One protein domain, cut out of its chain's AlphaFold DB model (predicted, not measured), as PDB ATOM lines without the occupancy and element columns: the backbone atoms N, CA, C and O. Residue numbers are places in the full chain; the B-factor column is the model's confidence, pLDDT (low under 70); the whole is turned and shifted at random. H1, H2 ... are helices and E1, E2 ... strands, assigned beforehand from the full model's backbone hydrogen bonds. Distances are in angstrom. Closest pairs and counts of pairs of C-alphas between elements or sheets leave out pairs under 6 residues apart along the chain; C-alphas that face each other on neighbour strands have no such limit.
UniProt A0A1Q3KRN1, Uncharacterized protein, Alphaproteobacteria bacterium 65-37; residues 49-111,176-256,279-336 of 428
ATOM      1  N   MET A  49     -25.462 -33.310  42.507       89.25
ATOM      2  CA  MET A  49     -24.252 -32.858  41.827       89.25
ATOM      3  C   MET A  49     -23.446 -34.069  41.348       89.25
ATOM      4  O   MET A  49     -22.941 -34.830  42.174       89.25
ATOM      5  N   PRO A  50     -23.313 -34.264  40.033       92.19
ATOM      6  CA  PRO A  50     -22.527 -35.364  39.508       92.19
ATOM      7  C   PRO A  50     -21.027 -35.122  39.675       92.19
ATOM      8  O   PRO A  50     -20.568 -33.986  39.557       92.19
ATOM      9  N   TYR A  51     -20.269 -36.194  39.878       94.00
ATOM     10  CA  TYR A  51     -18.807 -36.190  39.851       94.00
ATOM     11  C   TYR A  51     -18.279 -37.552  39.387       94.00
ATOM     12  O   TYR A  51     -19.017 -38.538  39.374       94.00
ATOM     13  N   PHE A  52     -17.009 -37.610  39.000       94.44
ATOM     14  CA  PHE A  52     -16.342 -38.852  38.611       94.44
ATOM     15  C   PHE A  52     -15.261 -39.222  39.628       94.44
ATOM     16  O   PHE A  52     -14.635 -38.343  40.232       94.44
ATOM     17  N   LEU A  53     -15.038 -40.524  39.813       95.44
ATOM     18  CA  LEU A  53     -13.858 -41.012  40.525       95.44
ATOM     19  C   LEU A  53     -12.602 -40.845  39.645       95.44
ATOM     20  O   LEU A  53     -12.715 -40.882  38.418       95.44
ATOM     21  N   PRO A  54     -11.416 -40.638  40.244       96.44
ATOM     22  CA  PRO A  54     -10.197 -40.414  39.479       96.44
ATOM     23  C   PRO A  54      -9.630 -41.712  38.887       96.44
ATOM     24  O   PRO A  54      -9.626 -42.754  39.541       96.44
ATOM     25  N   ASP A  55      -9.102 -41.618  37.674       95.12
ATOM     26  CA  ASP A  55      -8.204 -42.577  37.030       95.12
ATOM     27  C   ASP A  55      -6.792 -41.995  36.973       95.12
ATOM     28  O   ASP A  55      -6.615 -40.797  36.727       95.12
ATOM     29  N   THR A  56      -5.773 -42.839  37.151       95.44
ATOM     30  CA  THR A  56      -4.380 -42.401  37.003       95.44
ATOM     31  C   THR A  56      -3.887 -42.669  35.588       95.44
ATOM     32  O   THR A  56      -3.655 -43.815  35.202       95.44
ATOM     33  N   VAL A  57      -3.593 -41.596  34.863       93.56
ATOM     34  CA  VAL A  57      -2.940 -41.639  33.556       93.56
ATOM     35  C   VAL A  57      -1.464 -41.288  33.698       93.56
ATOM     36  O   VAL A  57      -1.099 -40.285  34.319       93.56
ATOM     37  N   LEU A  58      -0.599 -42.109  33.104       94.00
ATOM     38  CA  LEU A  58       0.836 -41.867  33.051       94.00
ATOM     39  C   LEU A  58       1.239 -41.385  31.648       94.00
ATOM     40  O   LEU A  58       1.225 -42.190  30.714       94.00
ATOM     41  N   PRO A  59       1.618 -40.104  31.485       92.12
ATOM     42  CA  PRO A  59       2.094 -39.606  30.204       92.12
ATOM     43  C   PRO A  59       3.493 -40.156  29.916       92.12
ATOM     44  O   PRO A  59       4.428 -39.974  30.699       92.12
ATOM     45  N   ILE A  60       3.650 -40.800  28.767       89.62
ATOM     46  CA  ILE A  60       4.921 -41.299  28.251       89.62
ATOM     47  C   ILE A  60       5.225 -40.540  26.965       89.62
ATOM     48  O   ILE A  60       4.447 -40.557  26.010       89.62
ATOM     49  N   THR A  61       6.371 -39.868  26.942       88.75
ATOM     50  CA  THR A  61       6.866 -39.176  25.754       88.75
ATOM     51  C   THR A  61       8.019 -39.967  25.169       88.75
ATOM     52  O   THR A  61       9.007 -40.249  25.843       88.75
ATOM     53  N   VAL A  62       7.899 -40.313  23.895       88.69
ATOM     54  CA  VAL A  62       8.972 -40.922  23.118       88.69
ATOM     55  C   VAL A  62       9.428 -39.898  22.098       88.69
ATOM     56  O   VAL A  62       8.647 -39.434  21.271       88.69
ATOM     57  N   SER A  63      10.695 -39.522  22.178       87.12
ATOM     58  CA  SER A  63      11.332 -38.601  21.245       87.12
ATOM     59  C   SER A  63      12.483 -39.295  20.543       87.12
ATOM     60  O   SER A  63      13.162 -40.132  21.135       87.12
ATOM     61  N   GLY A  64      12.680 -38.974  19.273       86.88
ATOM     62  CA  GLY A  64      13.812 -39.461  18.500       86.88
ATOM     63  C   GLY A  64      14.549 -38.289  17.877       86.88
ATOM     64  O   GLY A  64      13.929 -37.474  17.185       86.88
ATOM     65  N   ASP A  65      15.850 -38.195  18.144       83.88
ATOM     66  CA  ASP A  65      16.714 -37.161  17.579       83.88
ATOM     67  C   ASP A  65      18.055 -37.740  17.112       83.88
ATOM     68  O   ASP A  65      18.511 -38.779  17.583       83.88
ATOM     69  N   PHE A  66      18.696 -37.048  16.178       78.31
ATOM     70  CA  PHE A  66      20.030 -37.365  15.694       78.31
ATOM     71  C   PHE A  66      21.068 -36.653  16.565       78.31
ATOM     72  O   PHE A  66      21.120 -35.423  16.606       78.31
ATOM     73  N   VAL A  67      21.911 -37.422  17.249       80.50
ATOM     74  CA  VAL A  67      22.967 -36.917  18.132       80.50
ATOM     75  C   VAL A  67      24.330 -37.206  17.514       80.50
ATOM     76  O   VAL A  67      24.596 -38.320  17.071       80.50
ATOM     77  N   LEU A  68      25.208 -36.203  17.489       76.00
ATOM     78  CA  LEU A  68      26.597 -36.364  17.056       76.00
ATOM     79  C   LEU A  68      27.381 -37.225  18.045       76.00
ATOM     80  O   LEU A  68      27.362 -36.967  19.250       76.00
ATOM     81  N   LEU A  69      28.124 -38.206  17.536       73.00
ATOM     82  CA  LEU A  69      28.992 -39.032  18.366       73.00
ATOM     83  C   LEU A  69      30.128 -38.188  18.979       73.00
ATOM     84  O   LEU A  69      30.877 -37.533  18.243       73.00
ATOM     85  N   PRO A  70      30.321 -38.223  20.311       68.31
ATOM     86  CA  PRO A  70      31.279 -37.357  21.001       68.31
ATOM     87  C   PRO A  70      32.734 -37.614  20.584       68.31
ATOM     88  O   PRO A  70      33.541 -36.687  20.592       68.31
ATOM     89  N   GLU A  71      33.071 -38.832  20.145       69.56
ATOM     90  CA  GLU A  71      34.417 -39.184  19.661       69.56
ATOM     91  C   GLU A  71      34.851 -38.383  18.423       69.56
ATOM     92  O   GLU A  71      36.046 -38.241  18.172       69.56
ATOM     93  N   ARG A  72      33.901 -37.830  17.656       60.72
ATOM     94  CA  ARG A  72      34.182 -37.068  16.429       60.72
ATOM     95  C   ARG A  72      33.913 -35.574  16.553       60.72
ATOM     96  O   ARG A  72      34.252 -34.830  15.639       60.72
ATOM     97  N   ALA A  73      33.416 -35.109  17.702       62.84
ATOM     98  CA  ALA A  73      33.174 -33.687  17.967       62.84
ATOM     99  C   ALA A  73      34.451 -32.818  17.872       62.84
ATOM    100  O   ALA A  73      34.364 -31.607  17.679       62.84
ATOM    101  N   TYR A  74      35.638 -33.428  17.977       65.00
ATOM    102  CA  TYR A  74      36.935 -32.751  17.858       65.00
ATOM    103  C   TYR A  74      37.409 -32.547  16.407       65.00
ATOM    104  O   TYR A  74      38.334 -31.765  16.178       65.00
ATOM    105  N   LEU A  75      36.787 -33.202  15.420       67.75
ATOM    106  CA  LEU A  75      37.125 -33.057  14.001       67.75
ATOM    107  C   LEU A  75      36.331 -31.886  13.404       67.75
ATOM    108  O   LEU A  75      35.268 -32.071  12.816       67.75
ATOM    109  N   LYS A  76      36.841 -30.661  13.586       61.41
ATOM    110  CA  LYS A  76      36.154 -29.413  13.194       61.41
ATOM    111  C   LYS A  76      35.899 -29.258  11.689       61.41
ATOM    112  O   LYS A  76      34.988 -28.522  11.328       61.41
ATOM    113  N   ASP A  77      36.631 -29.978  10.840       65.00
ATOM    114  CA  ASP A  77      36.632 -29.725   9.392       65.00
ATOM    115  C   ASP A  77      35.964 -30.825   8.545       65.00
ATOM    116  O   ASP A  77      35.982 -30.742   7.319       65.00
ATOM    117  N   ALA A  78      35.351 -31.852   9.153       56.44
ATOM    118  CA  ALA A  78      34.690 -32.923   8.393       56.44
ATOM    119  C   ALA A  78      33.656 -33.717   9.216       56.44
ATOM    120  O   ALA A  78      33.742 -34.942   9.307       56.44
ATOM    121  N   VAL A  79      32.678 -33.039   9.822       56.06
ATOM    122  CA  VAL A  79      31.525 -33.732  10.424       56.06
ATOM    123  C   VAL A  79      30.619 -34.219   9.293       56.06
ATOM    124  O   VAL A  79      29.975 -33.425   8.611       56.06
ATOM    125  N   SER A  80      30.601 -35.527   9.066       59.22
ATOM    126  CA  SER A  80      29.756 -36.166   8.058       59.22
ATOM    127  C   SER A  80      28.419 -36.569   8.688       59.22
ATOM    128  O   SER A  80      28.368 -36.916   9.864       59.22
ATOM    129  N   GLU A  81      27.329 -36.650   7.913       55.88
ATOM    130  CA  GLU A  81      26.064 -37.277   8.367       55.88
ATOM    131  C   GLU A  81      26.266 -38.711   8.910       55.88
ATOM    132  O   GLU A  81      25.470 -39.240   9.680       55.88
ATOM    133  N   LYS A  82      27.387 -39.326   8.521       56.19
ATOM    134  CA  LYS A  82      27.942 -40.607   8.971       56.19
ATOM    135  C   LYS A  82      28.290 -40.631  10.479       56.19
ATOM    136  O   LYS A  82      28.520 -41.713  11.016       56.19
ATOM    137  N   ASP A  83      28.305 -39.469  11.135       65.44
ATOM    138  CA  ASP A  83      28.711 -39.262  12.534       65.44
ATOM    139  C   ASP A  83      27.535 -39.054  13.494       65.44
ATOM    140  O   ASP A  83      27.745 -38.875  14.697       65.44
ATOM    141  N   PHE A  84      26.306 -39.076  12.974       66.38
ATOM    142  CA  PHE A  84      25.094 -38.939  13.769       66.38
ATOM    143  C   PHE A  84      24.509 -40.311  14.094       66.38
ATOM    144  O   PHE A  84      24.365 -41.180  13.233       66.38
ATOM    145  N   GLU A  85      24.127 -40.486  15.348       75.06
ATOM    146  CA  GLU A  85      23.379 -41.632  15.830       75.06
ATOM    147  C   GLU A  85      21.942 -41.203  16.122       75.06
ATOM    148  O   GLU A  85      21.711 -40.180  16.765       75.06
ATOM    149  N   TYR A  86      20.962 -41.968  15.639       75.50
ATOM    150  CA  TYR A  86      19.577 -41.736  16.028       75.50
ATOM    151  C   TYR A  86      19.371 -42.270  17.441       75.50
ATOM    152  O   TYR A  86      19.406 -43.481  17.667       75.50
ATOM    153  N   VAL A  87      19.170 -41.360  18.382       81.25
ATOM    154  CA  VAL A  87      18.937 -41.663  19.785       81.25
ATOM    155  C   VAL A  87      17.445 -41.559  20.045       81.25
ATOM    156  O   VAL A  87      16.833 -40.500  19.892       81.25
ATOM    157  N   LEU A  88      16.861 -42.678  20.467       82.88
ATOM    158  CA  LEU A  88      15.526 -42.687  21.042       82.88
ATOM    159  C   LEU A  88      15.634 -42.336  22.529       82.88
ATOM    160  O   LEU A  88      16.337 -43.015  23.281       82.88
ATOM    161  N   THR A  89      14.930 -41.290  22.944       84.25
ATOM    162  CA  THR A  89      14.790 -40.879  24.339       84.25
ATOM    163  C   THR A  89      13.345 -41.066  24.763       84.25
ATOM    164  O   THR A  89      12.431 -40.467  24.194       84.25
ATOM    165  N   VAL A  90      13.143 -41.882  25.794       87.62
ATOM    166  CA  VAL A  90      11.839 -42.062  26.434       87.62
ATOM    167  C   VAL A  90      11.857 -41.317  27.756       87.62
ATOM    168  O   VAL A  90      12.755 -41.520  28.573       87.62
ATOM    169  N   SER A  91      10.859 -40.473  27.977       87.38
ATOM    170  CA  SER A  91      10.620 -39.808  29.249       87.38
ATOM    171  C   SER A  91       9.237 -40.169  29.779       87.38
ATOM    172  O   SER A  91       8.244 -40.217  29.050       87.38
ATOM    173  N   VAL A  92       9.179 -40.455  31.076       90.56
ATOM    174  CA  VAL A  92       7.929 -40.671  31.807       90.56
ATOM    175  C   VAL A  92       7.616 -39.371  32.535       90.56
ATOM    176  O   VAL A  92       8.426 -38.890  33.325       90.56
ATOM    177  N   GLY A  93       6.473 -38.770  32.217       89.75
ATOM    178  CA  GLY A  93       6.014 -37.552  32.869       89.75
ATOM    179  C   GLY A  93       5.384 -37.826  34.235       89.75
ATOM    180  O   GLY A  93       5.273 -38.963  34.693       89.75
ATOM    181  N   THR A  94       4.947 -36.761  34.901       93.31
ATOM    182  CA  THR A  94       4.239 -36.870  36.180       93.31
ATOM    183  C   THR A  94       2.862 -37.515  35.972       93.31
ATOM    184  O   THR A  94       2.138 -37.055  35.081       93.31
ATOM    185  N   PRO A  95       2.467 -38.517  36.782       94.25
ATOM    186  CA  PRO A  95       1.120 -39.080  36.734       94.25
ATOM    187  C   PRO A  95       0.061 -37.986  36.898       94.25
ATOM    188  O   PRO A  95       0.221 -37.090  37.728       94.25
ATOM    189  N   LYS A  96      -1.020 -38.064  36.122       95.69
ATOM    190  CA  LYS A  96      -2.153 -37.132  36.179       95.69
ATOM    191  C   LYS A  96      -3.424 -37.887  36.541       95.69
ATOM    192  O   LYS A  96      -3.621 -39.008  36.083       95.69
ATOM    193  N   GLN A  97      -4.277 -37.257  37.341       96.25
ATOM    194  CA  GLN A  97      -5.609 -37.778  37.630       96.25
ATOM    195  C   GLN A  97      -6.600 -37.231  36.600       96.25
ATOM    196  O   GLN A  97      -6.667 -36.019  36.374       96.25
ATOM    197  N   VAL A  98      -7.360 -38.120  35.969       95.44
ATOM    198  CA  VAL A  98      -8.422 -37.784  35.011       95.44
ATOM    199  C   VAL A  98      -9.747 -38.378  35.484       95.44
ATOM    200  O   VAL A  98      -9.753 -39.299  36.291       95.44
ATOM    201  N   ALA A  99     -10.882 -37.849  35.033       95.44
ATOM    202  CA  ALA A  99     -12.180 -38.446  35.343       95.44
ATOM    203  C   ALA A  99     -12.338 -39.813  34.669       95.44
ATOM    204  O   ALA A  99     -12.218 -39.898  33.448       95.44
ATOM    205  N   ASP A 100     -12.669 -40.850  35.447       93.94
ATOM    206  CA  ASP A 100     -13.076 -42.146  34.903       93.94
ATOM    207  C   ASP A 100     -14.551 -42.083  34.466       93.94
ATOM    208  O   ASP A 100     -15.443 -42.052  35.324       93.94
ATOM    209  N   PRO A 101     -14.855 -42.102  33.155       90.06
ATOM    210  CA  PRO A 101     -16.226 -42.023  32.658       90.06
ATOM    211  C   PRO A 101     -17.097 -43.220  33.068       90.06
ATOM    212  O   PRO A 101     -18.324 -43.105  33.044       90.06
ATOM    213  N   ASN A 102     -16.492 -44.348  33.451       88.38
ATOM    214  CA  ASN A 102     -17.189 -45.555  33.889       88.38
ATOM    215  C   ASN A 102     -17.536 -45.532  35.385       88.38
ATOM    216  O   ASN A 102     -18.324 -46.360  35.841       88.38
ATOM    217  N   ALA A 103     -16.990 -44.577  36.144       89.19
ATOM    218  CA  ALA A 103     -17.197 -44.431  37.583       89.19
ATOM    219  C   ALA A 103     -17.850 -43.083  37.938       89.19
ATOM    220  O   ALA A 103     -17.396 -42.351  38.823       89.19
ATOM    221  N   ALA A 104     -18.932 -42.758  37.226       90.81
ATOM    222  CA  ALA A 104     -19.763 -41.593  37.500       90.81
ATOM    223  C   ALA A 104     -20.640 -41.812  38.744       90.81
ATOM    224  O   ALA A 104     -21.347 -42.816  38.851       90.81
ATOM    225  N   LEU A 105     -20.645 -40.839  39.652       91.06
ATOM    226  CA  LEU A 105     -21.449 -40.831  40.871       91.06
ATOM    227  C   LEU A 105     -22.287 -39.551  40.953       91.06
ATOM    228  O   LEU A 105     -21.981 -38.536  40.326       91.06
ATOM    229  N   MET A 106     -23.367 -39.600  41.733       90.25
ATOM    230  CA  MET A 106     -24.257 -38.464  41.969       90.25
ATOM    231  C   MET A 106     -24.298 -38.155  43.462       90.25
ATOM    232  O   MET A 106     -24.722 -38.994  44.253       90.25
ATOM    233  N   LEU A 107     -23.885 -36.946  43.844       89.75
ATOM    234  CA  LEU A 107     -24.041 -36.457  45.210       89.75
ATOM    235  C   LEU A 107     -25.462 -35.939  45.394       89.75
ATOM    236  O   LEU A 107     -25.830 -34.896  44.850       89.75
ATOM    237  N   GLU A 108     -26.249 -36.675  46.166       90.31
ATOM    238  CA  GLU A 108     -27.585 -36.279  46.592       90.31
ATOM    239  C   GLU A 108     -27.502 -35.695  48.005       90.31
ATOM    240  O   GLU A 108     -27.017 -36.343  48.932       90.31
ATOM    241  N   TYR A 109     -27.984 -34.464  48.176       88.88
ATOM    242  CA  TYR A 109     -28.179 -33.907  49.509       88.88
ATOM    243  C   TYR A 109     -29.536 -34.356  50.052       88.88
ATOM    244  O   TYR A 109     -30.564 -34.144  49.408       88.88
ATOM    245  N   ARG A 110     -29.537 -34.946  51.249       86.94
ATOM    246  CA  ARG A 110     -30.745 -35.372  51.958       86.94
ATOM    247  C   ARG A 110     -30.975 -34.466  53.167       86.94
ATOM    248  O   ARG A 110     -30.377 -34.711  54.211       86.94
ATOM    249  N   PRO A 111     -31.790 -33.404  53.035       83.81
ATOM    250  CA  PRO A 111     -32.092 -32.543  54.165       83.81
ATOM    251  C   PRO A 111     -32.949 -33.291  55.188       83.81
ATOM    252  O   PRO A 111     -33.928 -33.940  54.826       83.81
ATOM    253  N   GLU A 176      26.168 -36.646  -3.292       58.22
ATOM    254  CA  GLU A 176      25.584 -37.935  -3.744       58.22
ATOM    255  C   GLU A 176      25.799 -39.161  -2.827       58.22
ATOM    256  O   GLU A 176      24.970 -40.071  -2.815       58.22
ATOM    257  N   ASP A 177      26.842 -39.196  -1.996       51.03
ATOM    258  CA  ASP A 177      26.957 -40.193  -0.908       51.03
ATOM    259  C   ASP A 177      26.101 -39.790   0.307       51.03
ATOM    260  O   ASP A 177      25.665 -40.636   1.101       51.03
ATOM    261  N   ASP A 178      25.797 -38.493   0.394       52.03
ATOM    262  CA  ASP A 178      24.743 -37.969   1.239       52.03
ATOM    263  C   ASP A 178      23.376 -38.331   0.663       52.03
ATOM    264  O   ASP A 178      22.517 -38.646   1.451       52.03
ATOM    265  N   GLN A 179      23.153 -38.515  -0.644       53.00
ATOM    266  CA  GLN A 179      21.841 -38.979  -1.142       53.00
ATOM    267  C   GLN A 179      21.421 -40.351  -0.575       53.00
ATOM    268  O   GLN A 179      20.228 -40.609  -0.404       53.00
ATOM    269  N   ARG A 180      22.375 -41.230  -0.223       50.78
ATOM    270  CA  ARG A 180      22.094 -42.510   0.462       50.78
ATOM    271  C   ARG A 180      21.882 -42.360   1.975       50.78
ATOM    272  O   ARG A 180      21.150 -43.166   2.548       50.78
ATOM    273  N   ARG A 181      22.477 -41.355   2.631       50.44
ATOM    274  CA  ARG A 181      22.213 -41.034   4.050       50.44
ATOM    275  C   ARG A 181      21.055 -40.074   4.245       50.44
ATOM    276  O   ARG A 181      20.227 -40.388   5.082       50.44
ATOM    277  N   GLU A 182      20.881 -39.061   3.409       54.12
ATOM    278  CA  GLU A 182      19.622 -38.388   3.102       54.12
ATOM    279  C   GLU A 182      18.529 -39.398   2.804       54.12
ATOM    280  O   GLU A 182      17.422 -39.171   3.241       54.12
ATOM    281  N   ALA A 183      18.748 -40.523   2.119       57.88
ATOM    282  CA  ALA A 183      17.661 -41.499   1.990       57.88
ATOM    283  C   ALA A 183      17.191 -42.008   3.372       57.88
ATOM    284  O   ALA A 183      15.987 -42.148   3.576       57.88
ATOM    285  N   CYS A 184      18.098 -42.192   4.343       56.00
ATOM    286  CA  CYS A 184      17.761 -42.600   5.714       56.00
ATOM    287  C   CYS A 184      17.320 -41.414   6.615       56.00
ATOM    288  O   CYS A 184      16.340 -41.538   7.342       56.00
ATOM    289  N   ALA A 185      17.937 -40.231   6.509       59.19
ATOM    290  CA  ALA A 185      17.582 -38.997   7.221       59.19
ATOM    291  C   ALA A 185      16.323 -38.304   6.654       59.19
ATOM    292  O   ALA A 185      15.581 -37.653   7.380       59.19
ATOM    293  N   ARG A 186      16.011 -38.479   5.363       60.28
ATOM    294  CA  ARG A 186      14.708 -38.135   4.765       60.28
ATOM    295  C   ARG A 186      13.659 -39.174   5.140       60.28
ATOM    296  O   ARG A 186      12.487 -38.801   5.138       60.28
ATOM    297  N   ALA A 187      14.029 -40.434   5.393       58.69
ATOM    298  CA  ALA A 187      13.088 -41.469   5.823       58.69
ATOM    299  C   ALA A 187      12.703 -41.332   7.302       58.69
ATOM    300  O   ALA A 187      11.542 -41.580   7.617       58.69
ATOM    301  N   LEU A 188      13.638 -40.900   8.160       64.25
ATOM    302  CA  LEU A 188      13.458 -40.727   9.602       64.25
ATOM    303  C   LEU A 188      13.304 -39.252   9.982       64.25
ATOM    304  O   LEU A 188      14.242 -38.466   9.871       64.25
ATOM    305  N   GLN A 189      12.129 -38.864  10.468       71.06
ATOM    306  CA  GLN A 189      11.898 -37.503  10.954       71.06
ATOM    307  C   GLN A 189      12.221 -37.385  12.449       71.06
ATOM    308  O   GLN A 189      12.096 -38.350  13.212       71.06
ATOM    309  N   LYS A 190      12.619 -36.177  12.885       77.25
ATOM    310  CA  LYS A 190      12.547 -35.833  14.310       77.25
ATOM    311  C   LYS A 190      11.101 -36.019  14.733       77.25
ATOM    312  O   LYS A 190      10.209 -35.398  14.154       77.25
ATOM    313  N   MET A 191      10.885 -36.857  15.729       81.69
ATOM    314  CA  MET A 191       9.547 -37.164  16.204       81.69
ATOM    315  C   MET A 191       9.444 -36.929  17.700       81.69
ATOM    316  O   MET A 191      10.410 -37.073  18.451       81.69
ATOM    317  N   SER A 192       8.233 -36.596  18.119       84.06
ATOM    318  CA  SER A 192       7.819 -36.622  19.510       84.06
ATOM    319  C   SER A 192       6.413 -37.197  19.538       84.06
ATOM    320  O   SER A 192       5.476 -36.605  19.006       84.06
ATOM    321  N   VAL A 193       6.286 -38.392  20.102       85.81
ATOM    322  CA  VAL A 193       5.010 -39.069  20.297       85.81
ATOM    323  C   VAL A 193       4.710 -39.041  21.783       85.81
ATOM    324  O   VAL A 193       5.461 -39.590  22.587       85.81
ATOM    325  N   ILE A 194       3.601 -38.401  22.139       85.19
ATOM    326  CA  ILE A 194       3.057 -38.438  23.492       85.19
ATOM    327  C   ILE A 194       1.922 -39.456  23.498       85.19
ATOM    328  O   ILE A 194       1.021 -39.427  22.644       85.19
ATOM    329  N   THR A 195       1.986 -40.376  24.450       88.38
ATOM    330  CA  THR A 195       0.898 -41.293  24.748       88.38
ATOM    331  C   THR A 195       0.578 -41.250  26.225       88.38
ATOM    332  O   THR A 195       1.461 -41.108  27.064       88.38
ATOM    333  N   ASP A 196      -0.694 -41.426  26.512       88.00
ATOM    334  CA  ASP A 196      -1.226 -41.536  27.852       88.00
ATOM    335  C   ASP A 196      -1.562 -43.010  28.084       88.00
ATOM    336  O   ASP A 196      -2.209 -43.632  27.242       88.00
ATOM    337  N   VAL A 197      -1.050 -43.587  29.172       86.94
ATOM    338  CA  VAL A 197      -1.303 -44.980  29.575       86.94
ATOM    339  C   VAL A 197      -2.208 -44.956  30.800       86.94
ATOM    340  O   VAL A 197      -1.825 -44.361  31.814       86.94
ATOM    341  N   ASN A 198      -3.392 -45.573  30.729       88.00
ATOM    342  CA  ASN A 198      -4.308 -45.616  31.871       88.00
ATOM    343  C   ASN A 198      -3.907 -46.744  32.830       88.00
ATOM    344  O   ASN A 198      -4.148 -47.924  32.581       88.00
ATOM    345  N   LEU A 199      -3.287 -46.390  33.956       88.12
ATOM    346  CA  LEU A 199      -2.802 -47.380  34.916       88.12
ATOM    347  C   LEU A 199      -3.941 -48.036  35.703       88.12
ATOM    348  O   LEU A 199      -3.775 -49.168  36.156       88.12
ATOM    349  N   SER A 200      -5.079 -47.362  35.864       84.88
ATOM    350  CA  SER A 200      -6.230 -47.884  36.609       84.88
ATOM    351  C   SER A 200      -6.902 -49.048  35.870       84.88
ATOM    352  O   SER A 200      -7.195 -50.074  36.488       84.88
ATOM    353  N   ASP A 201      -7.026 -48.959  34.542       82.50
ATOM    354  CA  ASP A 201      -7.535 -50.047  33.695       82.50
ATOM    355  C   ASP A 201      -6.646 -51.296  33.761       82.50
ATOM    356  O   ASP A 201      -7.137 -52.425  33.859       82.50
ATOM    357  N   VAL A 202      -5.324 -51.098  33.788       81.25
ATOM    358  CA  VAL A 202      -4.370 -52.206  33.918       81.25
ATOM    359  C   VAL A 202      -4.538 -52.926  35.262       81.25
ATOM    360  O   VAL A 202      -4.467 -54.154  35.312       81.25
ATOM    361  N   LEU A 203      -4.839 -52.197  36.347       80.69
ATOM    362  CA  LEU A 203      -5.111 -52.812  37.653       80.69
ATOM    363  C   LEU A 203      -6.390 -53.660  37.663       80.69
ATOM    364  O   LEU A 203      -6.416 -54.709  38.315       80.69
ATOM    365  N   LEU A 204      -7.437 -53.240  36.946       80.94
ATOM    366  CA  LEU A 204      -8.673 -54.026  36.827       80.94
ATOM    367  C   LEU A 204      -8.429 -55.352  36.120       80.94
ATOM    368  O   LEU A 204      -8.989 -56.373  36.526       80.94
ATOM    369  N   ASP A 205      -7.605 -55.354  35.078       78.62
ATOM    370  CA  ASP A 205      -7.316 -56.557  34.301       78.62
ATOM    371  C   ASP A 205      -6.408 -57.534  35.075       78.62
ATOM    372  O   ASP A 205      -6.697 -58.734  35.128       78.62
ATOM    373  N   GLU A 206      -5.395 -57.029  35.801       75.19
ATOM    374  CA  GLU A 206      -4.559 -57.837  36.714       75.19
ATOM    375  C   GLU A 206      -5.394 -58.587  37.763       75.19
ATOM    376  O   GLU A 206      -5.084 -59.727  38.112       75.19
ATOM    377  N   SER A 207      -6.468 -57.969  38.269       68.81
ATOM    378  CA  SER A 207      -7.336 -58.608  39.269       68.81
ATOM    379  C   SER A 207      -8.038 -59.863  38.734       68.81
ATOM    380  O   SER A 207      -8.342 -60.783  39.498       68.81
ATOM    381  N   LYS A 208      -8.262 -59.926  37.415       73.88
ATOM    382  CA  LYS A 208      -8.964 -61.027  36.746       73.88
ATOM    383  C   LYS A 208      -8.019 -62.143  36.315       73.88
ATOM    384  O   LYS A 208      -8.445 -63.296  36.241       73.88
ATOM    385  N   GLN A 209      -6.750 -61.832  36.053       71.38
ATOM    386  CA  GLN A 209      -5.783 -62.786  35.515       71.38
ATOM    387  C   GLN A 209      -4.645 -63.050  36.508       71.38
ATOM    388  O   GLN A 209      -3.714 -62.262  36.653       71.38
ATOM    389  N   LYS A 210      -4.682 -64.203  37.194       67.56
ATOM    390  CA  LYS A 210      -3.613 -64.630  38.116       67.56
ATOM    391  C   LYS A 210      -2.295 -64.867  37.361       67.56
ATOM    392  O   LYS A 210      -2.045 -65.968  36.881       67.56
ATOM    393  N   GLY A 211      -1.438 -63.849  37.305       63.00
ATOM    394  CA  GLY A 211      -0.044 -63.964  36.857       63.00
ATOM    395  C   GLY A 211       0.195 -63.856  35.348       63.00
ATOM    396  O   GLY A 211       1.311 -64.129  34.909       63.00
ATOM    397  N   GLN A 212      -0.804 -63.455  34.556       63.38
ATOM    398  CA  GLN A 212      -0.607 -63.099  33.146       63.38
ATOM    399  C   GLN A 212      -0.440 -61.582  33.002       63.38
ATOM    400  O   GLN A 212      -0.973 -60.808  33.797       63.38
ATOM    401  N   THR A 213       0.350 -61.153  32.015       62.72
ATOM    402  CA  THR A 213       0.445 -59.738  31.649       62.72
ATOM    403  C   THR A 213      -0.914 -59.262  31.150       62.72
ATOM    404  O   THR A 213      -1.544 -59.953  30.355       62.72
ATOM    405  N   SER A 214      -1.364 -58.096  31.622       70.12
ATOM    406  CA  SER A 214      -2.645 -57.518  31.206       70.12
ATOM    407  C   SER A 214      -2.732 -57.417  29.677       70.12
ATOM    408  O   SER A 214      -1.862 -56.829  29.029       70.12
ATOM    409  N   VAL A 215      -3.811 -57.960  29.109       75.12
ATOM    410  CA  VAL A 215      -4.107 -57.921  27.665       75.12
ATOM    411  C   VAL A 215      -4.306 -56.474  27.205       75.12
ATOM    412  O   VAL A 215      -3.935 -56.102  26.087       75.12
ATOM    413  N   LEU A 216      -4.860 -55.640  28.087       73.56
ATOM    414  CA  LEU A 216      -5.051 -54.211  27.854       73.56
ATOM    415  C   LEU A 216      -3.703 -53.492  27.727       73.56
ATOM    416  O   LEU A 216      -3.479 -52.774  26.752       73.56
ATOM    417  N   LEU A 217      -2.765 -53.795  28.627       78.19
ATOM    418  CA  LEU A 217      -1.406 -53.265  28.555       78.19
ATOM    419  C   LEU A 217      -0.688 -53.702  27.265       78.19
ATOM    420  O   LEU A 217       0.055 -52.922  26.670       78.19
ATOM    421  N   ASP A 218      -0.899 -54.934  26.800       79.44
ATOM    422  CA  ASP A 218      -0.309 -55.412  25.545       79.44
ATOM    423  C   ASP A 218      -0.921 -54.732  24.306       79.44
ATOM    424  O   ASP A 218      -0.206 -54.441  23.343       79.44
ATOM    425  N   THR A 219      -2.207 -54.378  24.364       80.06
ATOM    426  CA  THR A 219      -2.889 -53.591  23.323       80.06
ATOM    427  C   THR A 219      -2.369 -52.152  23.274       80.06
ATOM    428  O   THR A 219      -2.036 -51.650  22.198       80.06
ATOM    429  N   GLU A 220      -2.224 -51.493  24.426       81.62
ATOM    430  CA  GLU A 220      -1.644 -50.146  24.508       81.62
ATOM    431  C   GLU A 220      -0.188 -50.123  24.031       81.62
ATOM    432  O   GLU A 220       0.196 -49.238  23.263       81.62
ATOM    433  N   LYS A 221       0.614 -51.138  24.391       81.62
ATOM    434  CA  LYS A 221       1.972 -51.315  23.850       81.62
ATOM    435  C   LYS A 221       1.960 -51.439  22.329       81.62
ATOM    436  O   LYS A 221       2.784 -50.813  21.665       81.62
ATOM    437  N   ALA A 222       1.058 -52.244  21.765       81.38
ATOM    438  CA  ALA A 222       0.961 -52.427  20.319       81.38
ATOM    439  C   ALA A 222       0.590 -51.116  19.606       81.38
ATOM    440  O   ALA A 222       1.231 -50.764  18.614       81.38
ATOM    441  N   ASN A 223      -0.372 -50.364  20.150       82.62
ATOM    442  CA  ASN A 223      -0.778 -49.059  19.625       82.62
ATOM    443  C   ASN A 223       0.348 -48.023  19.724       82.62
ATOM    444  O   ASN A 223       0.600 -47.293  18.766       82.62
ATOM    445  N   LEU A 224       1.066 -47.976  20.850       81.44
ATOM    446  CA  LEU A 224       2.216 -47.092  21.019       81.44
ATOM    447  C   LEU A 224       3.329 -47.428  20.022       81.44
ATOM    448  O   LEU A 224       3.832 -46.534  19.349       81.44
ATOM    449  N   ASN A 225       3.672 -48.709  19.876       82.44
ATOM    450  CA  ASN A 225       4.666 -49.147  18.897       82.44
ATOM    451  C   ASN A 225       4.248 -48.775  17.467       82.44
ATOM    452  O   ASN A 225       5.081 -48.299  16.703       82.44
ATOM    453  N   ALA A 226       2.967 -48.933  17.116       80.19
ATOM    454  CA  ALA A 226       2.451 -48.534  15.808       80.19
ATOM    455  C   ALA A 226       2.589 -47.020  15.570       80.19
ATOM    456  O   ALA A 226       3.086 -46.620  14.522       80.19
ATOM    457  N   ARG A 227       2.238 -46.186  16.560       81.50
ATOM    458  CA  ARG A 227       2.371 -44.719  16.476       81.50
ATOM    459  C   ARG A 227       3.825 -44.264  16.399       81.50
ATOM    460  O   ARG A 227       4.122 -43.314  15.684       81.50
ATOM    461  N   ILE A 228       4.727 -44.924  17.125       82.06
ATOM    462  CA  ILE A 228       6.168 -44.665  17.034       82.06
ATOM    463  C   ILE A 228       6.652 -45.001  15.623       82.06
ATOM    464  O   ILE A 228       7.281 -44.163  14.992       82.06
ATOM    465  N   LEU A 229       6.314 -46.180  15.093       80.56
ATOM    466  CA  LEU A 229       6.697 -46.575  13.734       80.56
ATOM    467  C   LEU A 229       6.155 -45.607  12.675       80.56
ATOM    468  O   LEU A 229       6.904 -45.205  11.788       80.56
ATOM    469  N   GLU A 230       4.892 -45.196  12.793       82.25
ATOM    470  CA  GLU A 230       4.260 -44.216  11.902       82.25
ATOM    471  C   GLU A 230       4.929 -42.836  11.997       82.25
ATOM    472  O   GLU A 230       5.178 -42.203  10.977       82.25
ATOM    473  N   ALA A 231       5.282 -42.382  13.200       80.06
ATOM    474  CA  ALA A 231       5.977 -41.110  13.392       80.06
ATOM    475  C   ALA A 231       7.445 -41.153  12.926       80.06
ATOM    476  O   ALA A 231       7.997 -40.124  12.534       80.06
ATOM    477  N   MET A 232       8.077 -42.331  12.961       73.19
ATOM    478  CA  MET A 232       9.437 -42.532  12.462       73.19
ATOM    479  C   MET A 232       9.496 -42.602  10.940       73.19
ATOM    480  O   MET A 232      10.491 -42.161  10.376       73.19
ATOM    481  N   GLN A 233       8.493 -43.176  10.270       70.75
ATOM    482  CA  GLN A 233       8.581 -43.547   8.855       70.75
ATOM    483  C   GLN A 233       7.689 -42.670   7.967       70.75
ATOM    484  O   GLN A 233       6.498 -42.507   8.209       70.75
ATOM    485  N   LYS A 234       8.234 -42.166   6.853       62.53
ATOM    486  CA  LYS A 234       7.399 -41.580   5.789       62.53
ATOM    487  C   LYS A 234       6.482 -42.648   5.152       62.53
ATOM    488  O   LYS A 234       6.923 -43.780   4.954       62.53
ATOM    489  N   PRO A 235       5.246 -42.296   4.748       54.78
ATOM    490  CA  PRO A 235       4.145 -43.239   4.489       54.78
ATOM    491  C   PRO A 235       4.288 -44.224   3.303       54.78
ATOM    492  O   PRO A 235       3.331 -44.924   2.992       54.78
ATOM    493  N   SER A 236       5.432 -44.322   2.615       48.66
ATOM    494  CA  SER A 236       5.528 -45.018   1.317       48.66
ATOM    495  C   SER A 236       6.267 -46.368   1.290       48.66
ATOM    496  O   SER A 236       6.356 -46.951   0.213       48.66
ATOM    497  N   THR A 237       6.794 -46.910   2.400       50.12
ATOM    498  CA  THR A 237       7.618 -48.150   2.352       50.12
ATOM    499  C   THR A 237       7.430 -49.104   3.544       50.12
ATOM    500  O   THR A 237       8.388 -49.420   4.247       50.12
ATOM    501  N   LEU A 238       6.209 -49.597   3.781       49.28
ATOM    502  CA  LEU A 238       5.924 -50.539   4.875       49.28
ATOM    503  C   LEU A 238       5.988 -52.008   4.426       49.28
ATOM    504  O   LEU A 238       5.151 -52.480   3.659       49.28
ATOM    505  N   ARG A 239       6.927 -52.767   5.001       53.75
ATOM    506  CA  ARG A 239       6.801 -54.222   5.162       53.75
ATOM    507  C   ARG A 239       7.090 -54.548   6.623       53.75
ATOM    508  O   ARG A 239       8.200 -54.336   7.092       53.75
ATOM    509  N   LYS A 240       6.068 -55.009   7.342       53.25
ATOM    510  CA  LYS A 240       6.197 -55.484   8.721       53.25
ATOM    511  C   LYS A 240       6.798 -56.883   8.672       53.25
ATOM    512  O   LYS A 240       6.126 -57.796   8.190       53.25
ATOM    513  N   ASP A 241       8.031 -57.049   9.137       60.69
ATOM    514  CA  ASP A 241       8.586 -58.388   9.306       60.69
ATOM    515  C   ASP A 241       7.916 -59.056  10.521       60.69
ATOM    516  O   ASP A 241       7.878 -58.479  11.610       60.69
ATOM    517  N   PRO A 242       7.346 -60.265  10.376       53.97
ATOM    518  CA  PRO A 242       6.553 -60.914  11.424       53.97
ATOM    519  C   PRO A 242       7.371 -61.413  12.634       53.97
ATOM    520  O   PRO A 242       6.804 -62.054  13.515       53.97
ATOM    521  N   GLY A 243       8.681 -61.144  12.688       60.38
ATOM    522  CA  GLY A 243       9.592 -61.629  13.732       60.38
ATOM    523  C   GLY A 243      10.146 -60.566  14.685       60.38
ATOM    524  O   GLY A 243      10.913 -60.920  15.579       60.38
ATOM    525  N   GLU A 244       9.810 -59.286  14.517       63.47
ATOM    526  CA  GLU A 244      10.382 -58.221  15.351       63.47
ATOM    527  C   GLU A 244       9.630 -58.049  16.680       63.47
ATOM    528  O   GLU A 244       8.399 -57.970  16.733       63.47
ATOM    529  N   GLY A 245      10.392 -58.012  17.778       65.19
ATOM    530  CA  GLY A 245       9.869 -57.746  19.117       65.19
ATOM    531  C   GLY A 245       9.420 -56.288  19.297       65.19
ATOM    532  O   GLY A 245       9.790 -55.420  18.509       65.19
ATOM    533  N   PRO A 246       8.629 -55.980  20.340       70.12
ATOM    534  CA  PRO A 246       8.149 -54.624  20.587       70.12
ATOM    535  C   PRO A 246       9.298 -53.659  20.923       70.12
ATOM    536  O   PRO A 246      10.198 -54.004  21.690       70.12
ATOM    537  N   ILE A 247       9.218 -52.429  20.403       68.31
ATOM    538  CA  ILE A 247      10.180 -51.340  20.657       68.31
ATOM    539  C   ILE A 247      10.147 -50.948  22.133       68.31
ATOM    540  O   ILE A 247      11.183 -50.812  22.779       68.31
ATOM    541  N   MET A 248       8.936 -50.791  22.666       71.44
ATOM    542  CA  MET A 248       8.671 -50.394  24.043       71.44
ATOM    543  C   MET A 248       8.081 -51.560  24.833       71.44
ATOM    544  O   MET A 248       7.092 -52.179  24.427       71.44
ATOM    545  N   LYS A 249       8.648 -51.823  26.010       76.44
ATOM    546  CA  LYS A 249       8.123 -52.763  26.996       76.44
ATOM    547  C   LYS A 249       7.823 -52.021  28.293       76.44
ATOM    548  O   LYS A 249       8.706 -51.736  29.094       76.44
ATOM    549  N   ILE A 250       6.537 -51.768  28.516       78.38
ATOM    550  CA  ILE A 250       6.033 -51.291  29.804       78.38
ATOM    551  C   ILE A 250       5.891 -52.500  30.734       78.38
ATOM    552  O   ILE A 250       5.230 -53.485  30.386       78.38
ATOM    553  N   ARG A 251       6.542 -52.448  31.897       77.06
ATOM    554  CA  ARG A 251       6.433 -53.461  32.947       77.06
ATOM    555  C   ARG A 251       5.773 -52.854  34.173       77.06
ATOM    556  O   ARG A 251       6.301 -51.923  34.776       77.06
ATOM    557  N   LEU A 252       4.668 -53.459  34.571       74.12
ATOM    558  CA  LEU A 252       4.154 -53.387  35.928       74.12
ATOM    559  C   LEU A 252       4.572 -54.709  36.583       74.12
ATOM    560  O   LEU A 252       4.151 -55.769  36.114       74.12
ATOM    561  N   PRO A 253       5.497 -54.704  37.560       69.81
ATOM    562  CA  PRO A 253       5.786 -55.914  38.297       69.81
ATOM    563  C   PRO A 253       4.501 -56.345  39.012       69.81
ATOM    564  O   PRO A 253       3.710 -55.485  39.422       69.81
ATOM    565  N   PRO A 254       4.288 -57.661  39.174       63.69
ATOM    566  CA  PRO A 254       3.126 -58.156  39.889       63.69
ATOM    567  C   PRO A 254       3.063 -57.482  41.255       63.69
ATOM    568  O   PRO A 254       4.099 -57.256  41.892       63.69
ATOM    569  N   LYS A 255       1.842 -57.155  41.696       61.84
ATOM    570  CA  LYS A 255       1.595 -56.634  43.042       61.84
ATOM    571  C   LYS A 255       2.418 -57.471  44.028       61.84
ATOM    572  O   LYS A 255       2.262 -58.695  43.988       61.84
ATOM    573  N   PRO A 256       3.288 -56.870  44.866       61.97
ATOM    574  CA  PRO A 256       4.037 -57.635  45.851       61.97
ATOM    575  C   PRO A 256       3.012 -58.441  46.640       61.97
ATOM    576  O   PRO A 256       2.094 -57.862  47.229       61.97
ATOM    577  N   SER A 279     -24.149 -43.958  51.818       85.62
ATOM    578  CA  SER A 279     -24.314 -42.885  52.803       85.62
ATOM    579  C   SER A 279     -22.970 -42.192  53.013       85.62
ATOM    580  O   SER A 279     -22.245 -42.494  53.956       85.62
ATOM    581  N   GLY A 280     -22.596 -41.313  52.084       91.12
ATOM    582  CA  GLY A 280     -21.342 -40.569  52.162       91.12
ATOM    583  C   GLY A 280     -20.746 -40.236  50.802       91.12
ATOM    584  O   GLY A 280     -21.379 -40.398  49.760       91.12
ATOM    585  N   ILE A 281     -19.503 -39.755  50.826       92.88
ATOM    586  CA  ILE A 281     -18.755 -39.390  49.621       92.88
ATOM    587  C   ILE A 281     -17.739 -40.486  49.335       92.88
ATOM    588  O   ILE A 281     -16.911 -40.816  50.184       92.88
ATOM    589  N   VAL A 282     -17.809 -41.050  48.134       94.31
ATOM    590  CA  VAL A 282     -16.937 -42.145  47.705       94.31
ATOM    591  C   VAL A 282     -15.667 -41.583  47.077       94.31
ATOM    592  O   VAL A 282     -15.738 -40.687  46.233       94.31
ATOM    593  N   PHE A 283     -14.527 -42.158  47.451       94.94
ATOM    594  CA  PHE A 283     -13.200 -41.893  46.901       94.94
ATOM    595  C   PHE A 283     -12.514 -43.203  46.508       94.94
ATOM    596  O   PHE A 283     -12.806 -44.259  47.072       94.94
ATOM    597  N   ARG A 284     -11.561 -43.144  45.572       94.50
ATOM    598  CA  ARG A 284     -10.648 -44.264  45.288       94.50
ATOM    599  C   ARG A 284      -9.419 -44.197  46.177       94.50
ATOM    600  O   ARG A 284      -8.913 -43.116  46.474       94.50
ATOM    601  N   MET A 285      -8.927 -45.362  46.582       91.81
ATOM    602  CA  MET A 285      -7.675 -45.469  47.318       91.81
ATOM    603  C   MET A 285      -6.490 -45.412  46.355       91.81
ATOM    604  O   MET A 285      -6.468 -46.098  45.333       91.81
ATOM    605  N   MET A 286      -5.466 -44.642  46.718       93.75
ATOM    606  CA  MET A 286      -4.217 -44.595  45.963       93.75
ATOM    607  C   MET A 286      -3.315 -45.759  46.370       93.75
ATOM    608  O   MET A 286      -2.933 -45.884  47.533       93.75
ATOM    609  N   THR A 287      -2.947 -46.601  45.411       91.00
ATOM    610  CA  THR A 287      -2.046 -47.736  45.617       91.00
ATOM    611  C   THR A 287      -0.696 -47.445  44.959       91.00
ATOM    612  O   THR A 287      -0.665 -47.154  43.761       91.00
ATOM    613  N   PRO A 288       0.432 -47.535  45.688       92.44
ATOM    614  CA  PRO A 288       1.750 -47.394  45.082       92.44
ATOM    615  C   PRO A 288       2.012 -48.555  44.116       92.44
ATOM    616  O   PRO A 288       1.805 -49.722  44.458       92.44
ATOM    617  N   ARG A 289       2.481 -48.242  42.909       87.94
ATOM    618  CA  ARG A 289       2.844 -49.208  41.869       87.94
ATOM    619  C   ARG A 289       4.188 -48.843  41.275       87.94
ATOM    620  O   ARG A 289       4.434 -47.685  40.961       87.94
ATOM    621  N   SER A 290       5.054 -49.831  41.106       87.56
ATOM    622  CA  SER A 290       6.296 -49.637  40.369       87.56
ATOM    623  C   SER A 290       6.006 -49.723  38.875       87.56
ATOM    624  O   SER A 290       5.381 -50.675  38.424       87.56
ATOM    625  N   VAL A 291       6.449 -48.744  38.103       87.19
ATOM    626  CA  VAL A 291       6.350 -48.741  36.645       87.19
ATOM    627  C   VAL A 291       7.763 -48.706  36.094       87.19
ATOM    628  O   VAL A 291       8.551 -47.825  36.432       87.19
ATOM    629  N   GLY A 292       8.093 -49.697  35.272       85.88
ATOM    630  CA  GLY A 292       9.308 -49.718  34.470       85.88
ATOM    631  C   GLY A 292       8.954 -49.491  33.009       85.88
ATOM    632  O   GLY A 292       8.025 -50.116  32.490       85.88
ATOM    633  N   VAL A 293       9.699 -48.617  32.343       85.06
ATOM    634  CA  VAL A 293       9.613 -48.450  30.893       85.06
ATOM    635  C   VAL A 293      10.974 -48.808  30.332       85.06
ATOM    636  O   VAL A 293      11.936 -48.063  30.494       85.06
ATOM    637  N   ASP A 294      11.040 -49.972  29.692       82.06
ATOM    638  CA  ASP A 294      12.209 -50.376  28.928       82.06
ATOM    639  C   ASP A 294      11.922 -50.091  27.457       82.06
ATOM    640  O   ASP A 294      10.849 -50.451  26.964       82.06
ATOM    641  N   ALA A 295      12.880 -49.533  26.726       80.56
ATOM    642  CA  ALA A 295      12.852 -49.640  25.272       80.56
ATOM    643  C   ALA A 295      14.067 -50.425  24.787       80.56
ATOM    644  O   ALA A 295      15.160 -50.329  25.347       80.56
ATOM    645  N   SER A 296      13.835 -51.270  23.788       78.56
ATOM    646  CA  SER A 296      14.822 -52.207  23.276       78.56
ATOM    647  C   SER A 296      15.114 -51.908  21.808       78.56
ATOM    648  O   SER A 296      14.179 -51.813  21.013       78.56
ATOM    649  N   PRO A 297      16.394 -51.822  21.403       70.06
ATOM    650  CA  PRO A 297      16.761 -51.625  20.002       70.06
ATOM    651  C   PRO A 297      16.491 -52.865  19.134       70.06
ATOM    652  O   PRO A 297      16.489 -52.774  17.911       70.06
ATOM    653  N   SER A 298      16.266 -54.036  19.744       63.91
ATOM    654  CA  SER A 298      16.205 -55.337  19.062       63.91
ATOM    655  C   SER A 298      14.969 -55.580  18.180       63.91
ATOM    656  O   SER A 298      14.848 -56.666  17.622       63.91
ATOM    657  N   GLY A 299      14.077 -54.597  18.031       59.28
ATOM    658  CA  GLY A 299      12.861 -54.690  17.213       59.28
ATOM    659  C   GLY A 299      12.764 -53.672  16.076       59.28
ATOM    660  O   GLY A 299      11.664 -53.422  15.605       59.28
ATOM    661  N   LEU A 300      13.868 -53.016  15.700       62.88
ATOM    662  CA  LEU A 300      13.857 -51.946  14.700       62.88
ATOM    663  C   LEU A 300      14.927 -52.160  13.624       62.88
ATOM    664  O   LEU A 300      16.035 -51.620  13.717       62.88
ATOM    665  N   ALA A 301      14.591 -52.921  12.581       58.00
ATOM    666  CA  ALA A 301      15.300 -52.876  11.308       58.00
ATOM    667  C   ALA A 301      14.559 -51.950  10.328       58.00
ATOM    668  O   ALA A 301      13.419 -52.195   9.943       58.00
ATOM    669  N   PHE A 302      15.213 -50.870   9.892       63.66
ATOM    670  CA  PHE A 302      14.650 -49.983   8.873       63.66
ATOM    671  C   PHE A 302      15.030 -50.448   7.463       63.66
ATOM    672  O   PHE A 302      16.096 -51.037   7.236       63.66
ATOM    673  N   PHE A 303      14.171 -50.128   6.490       55.78
ATOM    674  CA  PHE A 303      14.457 -50.335   5.073       55.78
ATOM    675  C   PHE A 303      15.788 -49.657   4.698       55.78
ATOM    676  O   PHE A 303      16.042 -48.518   5.083       55.78
ATOM    677  N   GLY A 304      16.659 -50.366   3.976       62.72
ATOM    678  CA  GLY A 304      17.994 -49.868   3.614       62.72
ATOM    679  C   GLY A 304      19.117 -50.197   4.608       62.72
ATOM    680  O   GLY A 304      20.233 -49.715   4.435       62.72
ATOM    681  N   GLY A 305      18.865 -51.031   5.626       58.03
ATOM    682  CA  GLY A 305      19.914 -51.526   6.531       58.03
ATOM    683  C   GLY A 305      20.300 -50.560   7.655       58.03
ATOM    684  O   GLY A 305      21.289 -50.800   8.348       58.03
ATOM    685  N   CYS A 306      19.522 -49.493   7.867       58.28
ATOM    686  CA  CYS A 306      19.660 -48.631   9.036       58.28
ATOM    687  C   CYS A 306      19.251 -49.426  10.292       58.28
ATOM    688  O   CYS A 306      18.097 -49.822  10.447       58.28
ATOM    689  N   LYS A 307      20.222 -49.692  11.175       62.62
ATOM    690  CA  LYS A 307      20.015 -50.320  12.488       62.62
ATOM    691  C   LYS A 307      20.168 -49.258  13.569       62.62
ATOM    692  O   LYS A 307      21.147 -48.513  13.541       62.62
ATOM    693  N   LEU A 308      19.246 -49.209  14.529       66.38
ATOM    694  CA  LEU A 308      19.437 -48.385  15.724       66.38
ATOM    695  C   LEU A 308      20.583 -48.954  16.550       66.38
ATOM    696  O   LEU A 308      20.565 -50.128  16.922       66.38
ATOM    697  N   ARG A 309      21.599 -48.128  16.804       63.03
ATOM    698  CA  ARG A 309      22.770 -48.527  17.589       63.03
ATOM    699  C   ARG A 309      22.484 -48.494  19.083       63.03
ATOM    700  O   ARG A 309      22.876 -49.425  19.783       63.03
ATOM    701  N   SER A 310      21.786 -47.466  19.557       67.06
ATOM    702  CA  SER A 310      21.443 -47.326  20.965       67.06
ATOM    703  C   SER A 310      20.049 -46.748  21.166       67.06
ATOM    704  O   SER A 310      19.492 -46.023  20.344       67.06
ATOM    705  N   VAL A 311      19.475 -47.121  22.300       69.81
ATOM    706  CA  VAL A 311      18.219 -46.599  22.807       69.81
ATOM    707  C   VAL A 311      18.526 -46.163  24.233       69.81
ATOM    708  O   VAL A 311      18.839 -46.990  25.090       69.81
ATOM    709  N   SER A 312      18.540 -44.851  24.462       65.19
ATOM    710  CA  SER A 312      18.845 -44.269  25.768       65.19
ATOM    711  C   SER A 312      17.539 -44.120  26.535       65.19
ATOM    712  O   SER A 312      16.910 -43.062  26.553       65.19
ATOM    713  N   SER A 313      17.056 -45.229  27.087       60.00
ATOM    714  CA  SER A 313      15.777 -45.218  27.794       60.00
ATOM    715  C   SER A 313      15.621 -46.384  28.756       60.00
ATOM    716  O   SER A 313      14.640 -47.129  28.706       60.00
ATOM    717  N   TYR A 314      16.593 -46.548  29.645       63.81
ATOM    718  CA  TYR A 314      16.296 -47.235  30.890       63.81
ATOM    719  C   TYR A 314      15.855 -46.193  31.910       63.81
ATOM    720  O   TYR A 314      16.675 -45.558  32.573       63.81
ATOM    721  N   LEU A 315      14.543 -46.000  32.017       65.56
ATOM    722  CA  LEU A 315      13.982 -45.406  33.217       65.56
ATOM    723  C   LEU A 315      13.811 -46.562  34.191       65.56
ATOM    724  O   LEU A 315      12.942 -47.416  34.008       65.56
ATOM    725  N   GLY A 316      14.693 -46.616  35.191       75.31
ATOM    726  CA  GLY A 316      14.566 -47.567  36.288       75.31
ATOM    727  C   GLY A 316      13.157 -47.547  36.876       75.31
ATOM    728  O   GLY A 316      12.415 -46.577  36.714       75.31
ATOM    729  N   ALA A 317      12.777 -48.635  37.543       82.69
ATOM    730  CA  ALA A 317      11.449 -48.749  38.131       82.69
ATOM    731  C   ALA A 317      11.158 -47.537  39.036       82.69
ATOM    732  O   ALA A 317      11.837 -47.330  40.042       82.69
ATOM    733  N   THR A 318      10.154 -46.742  38.670       86.88
ATOM    734  CA  THR A 318       9.686 -45.603  39.464       86.88
ATOM    735  C   THR A 318       8.387 -45.971  40.160       86.88
ATOM    736  O   THR A 318       7.552 -46.670  39.588       86.88
ATOM    737  N   THR A 319       8.202 -45.540  41.405       89.56
ATOM    738  CA  THR A 319       6.963 -45.797  42.146       89.56
ATOM    739  C   THR A 319       5.990 -44.647  41.920       89.56
ATOM    740  O   THR A 319       6.280 -43.505  42.262       89.56
ATOM    741  N   VAL A 320       4.818 -44.956  41.371       91.75
ATOM    742  CA  VAL A 320       3.721 -44.016  41.114       91.75
ATOM    743  C   VAL A 320       2.497 -44.386  41.948       91.75
ATOM    744  O   VAL A 320       2.225 -45.561  42.185       91.75
ATOM    745  N   MET A 321       1.743 -43.386  42.402       92.50
ATOM    746  CA  MET A 321       0.481 -43.603  43.113       92.50
ATOM    747  C   MET A 321      -0.654 -43.745  42.094       92.50
ATOM    748  O   MET A 321      -0.941 -42.814  41.340       92.50
ATOM    749  N   VAL A 322      -1.300 -44.911  42.062       94.56
ATOM    750  CA  VAL A 322      -2.366 -45.243  41.105       94.56
ATOM    751  C   VAL A 322      -3.708 -45.308  41.825       94.56
ATOM    752  O   VAL A 322      -3.811 -46.007  42.832       94.56
ATOM    753  N   ALA A 323      -4.727 -44.606  41.328       95.12
ATOM    754  CA  ALA A 323      -6.090 -44.732  41.825       95.12
ATOM    755  C   ALA A 323      -6.592 -46.150  41.525       95.12
ATOM    756  O   ALA A 323      -6.720 -46.529  40.362       95.12
ATOM    757  N   ASP A 324      -6.808 -46.958  42.565       93.31
ATOM    758  CA  ASP A 324      -7.203 -48.359  42.425       93.31
ATOM    759  C   ASP A 324      -8.735 -48.450  42.285       93.31
ATOM    760  O   ASP A 324      -9.457 -48.209  43.257       93.31
ATOM    761  N   PRO A 325      -9.263 -48.787  41.098       90.00
ATOM    762  CA  PRO A 325     -10.705 -48.877  40.873       90.00
ATOM    763  C   PRO A 325     -11.354 -50.047  41.623       90.00
ATOM    764  O   PRO A 325     -12.559 -50.022  41.854       90.00
ATOM    765  N   GLY A 326     -10.568 -51.047  42.044       87.00
ATOM    766  CA  GLY A 326     -11.033 -52.137  42.898       87.00
ATOM    767  C   GLY A 326     -11.049 -51.777  44.384       87.00
ATOM    768  O   GLY A 326     -11.447 -52.609  45.196       87.00
ATOM    769  N   ARG A 327     -10.593 -50.575  44.768       87.31
ATOM    770  CA  ARG A 327     -10.532 -50.141  46.167       87.31
ATOM    771  C   ARG A 327     -11.105 -48.749  46.350       87.31
ATOM    772  O   ARG A 327     -10.433 -47.739  46.141       87.31
ATOM    773  N   THR A 328     -12.338 -48.701  46.824       90.81
ATOM    774  CA  THR A 328     -13.004 -47.457  47.205       90.81
ATOM    775  C   THR A 328     -13.116 -47.330  48.716       90.81
ATOM    776  O   THR A 328     -13.188 -48.317  49.445       90.81
ATOM    777  N   PHE A 329     -13.167 -46.094  49.184       89.50
ATOM    778  CA  PHE A 329     -13.424 -45.735  50.568       89.50
ATOM    779  C   PHE A 329     -14.531 -44.679  50.598       89.50
ATOM    780  O   PHE A 329     -14.549 -43.769  49.770       89.50
ATOM    781  N   VAL A 330     -15.464 -44.819  51.536       93.00
ATOM    782  CA  VAL A 330     -16.589 -43.898  51.709       93.00
ATOM    783  C   VAL A 330     -16.347 -43.070  52.958       93.00
ATOM    784  O   VAL A 330     -16.219 -43.618  54.053       93.00
ATOM    785  N   VAL A 331     -16.301 -41.750  52.799       91.75
ATOM    786  CA  VAL A 331     -16.308 -40.829  53.930       91.75
ATOM    787  C   VAL A 331     -17.747 -40.606  54.348       91.75
ATOM    788  O   VAL A 331     -18.522 -39.978  53.619       91.75
ATOM    789  N   ASP A 332     -18.087 -41.094  55.536       89.62
ATOM    790  CA  ASP A 332     -19.390 -40.832  56.119       89.62
ATOM    791  C   ASP A 332     -19.468 -39.396  56.656       89.62
ATOM    792  O   ASP A 332     -18.782 -38.992  57.603       89.62
ATOM    793  N   ASN A 333     -20.349 -38.623  56.036       86.88
ATOM    794  CA  ASN A 333     -20.666 -37.262  56.431       86.88
ATOM    795  C   ASN A 333     -22.054 -37.170  57.085       86.88
ATOM    796  O   ASN A 333     -22.676 -36.109  57.100       86.88
ATOM    797  N   SER A 334     -22.545 -38.291  57.621       86.88
ATOM    798  CA  SER A 334     -23.746 -38.342  58.444       86.88
ATOM    799  C   SER A 334     -23.631 -37.394  59.632       86.88
ATOM    800  O   SER A 334     -22.545 -37.130  60.175       86.88
ATOM    801  N   ARG A 335     -24.777 -36.853  60.026       83.69
ATOM    802  CA  ARG A 335     -24.887 -35.942  61.158       83.69
ATOM    803  C   ARG A 335     -24.774 -36.720  62.460       83.69
ATOM    804  O   ARG A 335     -25.120 -37.896  62.527       83.69
ATOM    805  N   ALA A 336     -24.311 -36.042  63.500       82.69
ATOM    806  CA  ALA A 336     -24.410 -36.543  64.861       82.69
ATOM    807  C   ALA A 336     -25.466 -35.705  65.604       82.69
ATOM    808  O   ALA A 336     -25.471 -34.483  65.456       82.69
TER     809      ALA A 336
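Overview. This is residues 49 to 111, 176 to 256 and 279 to 336 of the 428 residues of an uncharacterized protein of Alphaproteobacteria bacterium 65-37 (UniProt A0A1Q3KRN1). Two strongly twisted sheets run lengthwise through a long rod and form a loose sandwich, two sheets partly face to face: one has the long strand E1 as its spine with E2, E3 and E4 beside it, the other is E5, E6 and E7. The helical hairpin H2 and H3 packs on one side of this pair, H3 along E4, while H1 and the loop of residues 69 to 83 lie at one end. The printed part has 202 residues with three named helices and seven named strands, in the order E1 E2 E3 H1 E4 H2 H3 E5 E6 E7; E1 is antiparallel to its three neighbours, and the other sheet runs E5 E6 E7, antiparallel. The class is mixed, and the whole is loose, with a radius of gyration of the C-alphas of 22.6 A and spans of 84 by 38 by 33 A.

Arrangement. Beside E1, residues 49 to 68, E3, residues 96 to 107, and E2, residues 84 to 92, lie on one side; E4, residues 191 to 198, lies on the other side. Within hydrogen-bond range are N 51 and O 105, 2.9 A, N 63 and O 89, 2.8 A, and N 60 and O 195, 2.8 A. E6, residues 281 to 295, is the inner strand between E5, residues 248 to 251, with N 249 and O 294 at 2.8 A, and E7, residues 314 to 331, with N 287 and O 322 at 2.8 A. The closest C-alphas of E1 and E7 are Thr 56 and Val 322, 5.4 A. H3, residues 215 to 232, is over E4 and along it, at 10 degrees on the local plane and a height over the sheet of 9.6 A; it is only just not over E1, on which 2 of its 18 C-alphas fall. H3 only grazes the other sheet; its closest C-alphas to E5 are Asn 225 and Met 248, 6.6 A. H2, residues 199 to 208, stands at that sheet's level, and its closest C-alphas to E7 are Ser 200 and Asp 324, 5.9 A. H2 only grazes the branched sheet with residues 199 to 201. H3 touches H2 with residues 215 to 217 alone, at a steep tilt of 39 degrees, opposite ways; the closest C-alphas are Val 202 and Leu 217, 6.2 A. H1, residues 176 to 187, is on neither sheet and is close to H3 but not clearly touching, C-alphas 187 and 232 being 7.7 A apart. Every O i to N i+4 pair is within hydrogen-bond range in H3, against 5 of 8 in H1 and 5 of 6 in H2.

Along the chain. E1 begins at C-alpha 49, (-24.252, -32.858, 41.827), and spans 56.7 A; E6 spans 41.2 A, E7 40.4 A and H3 25.5 A. E7 ends at C-alpha 331, (-16.308, -40.829, 53.930). E3 bends by 87 degrees at residue 102.

Size, cuts and confidence. The farthest C-alphas, Glu 176 and Ala 336, are 84.9 A apart. Residues 112 to 175 and 257 to 278 are not printed, with gaps of 81.9 A and 32.7 A between C-alphas. The links E1 to E2, H3 to E5 and E6 to E7 are long. Mean pLDDT of the printed part is 77.1; 68 residues are under 70, among them 70 to 84, 176 to 188 and 298 to 315.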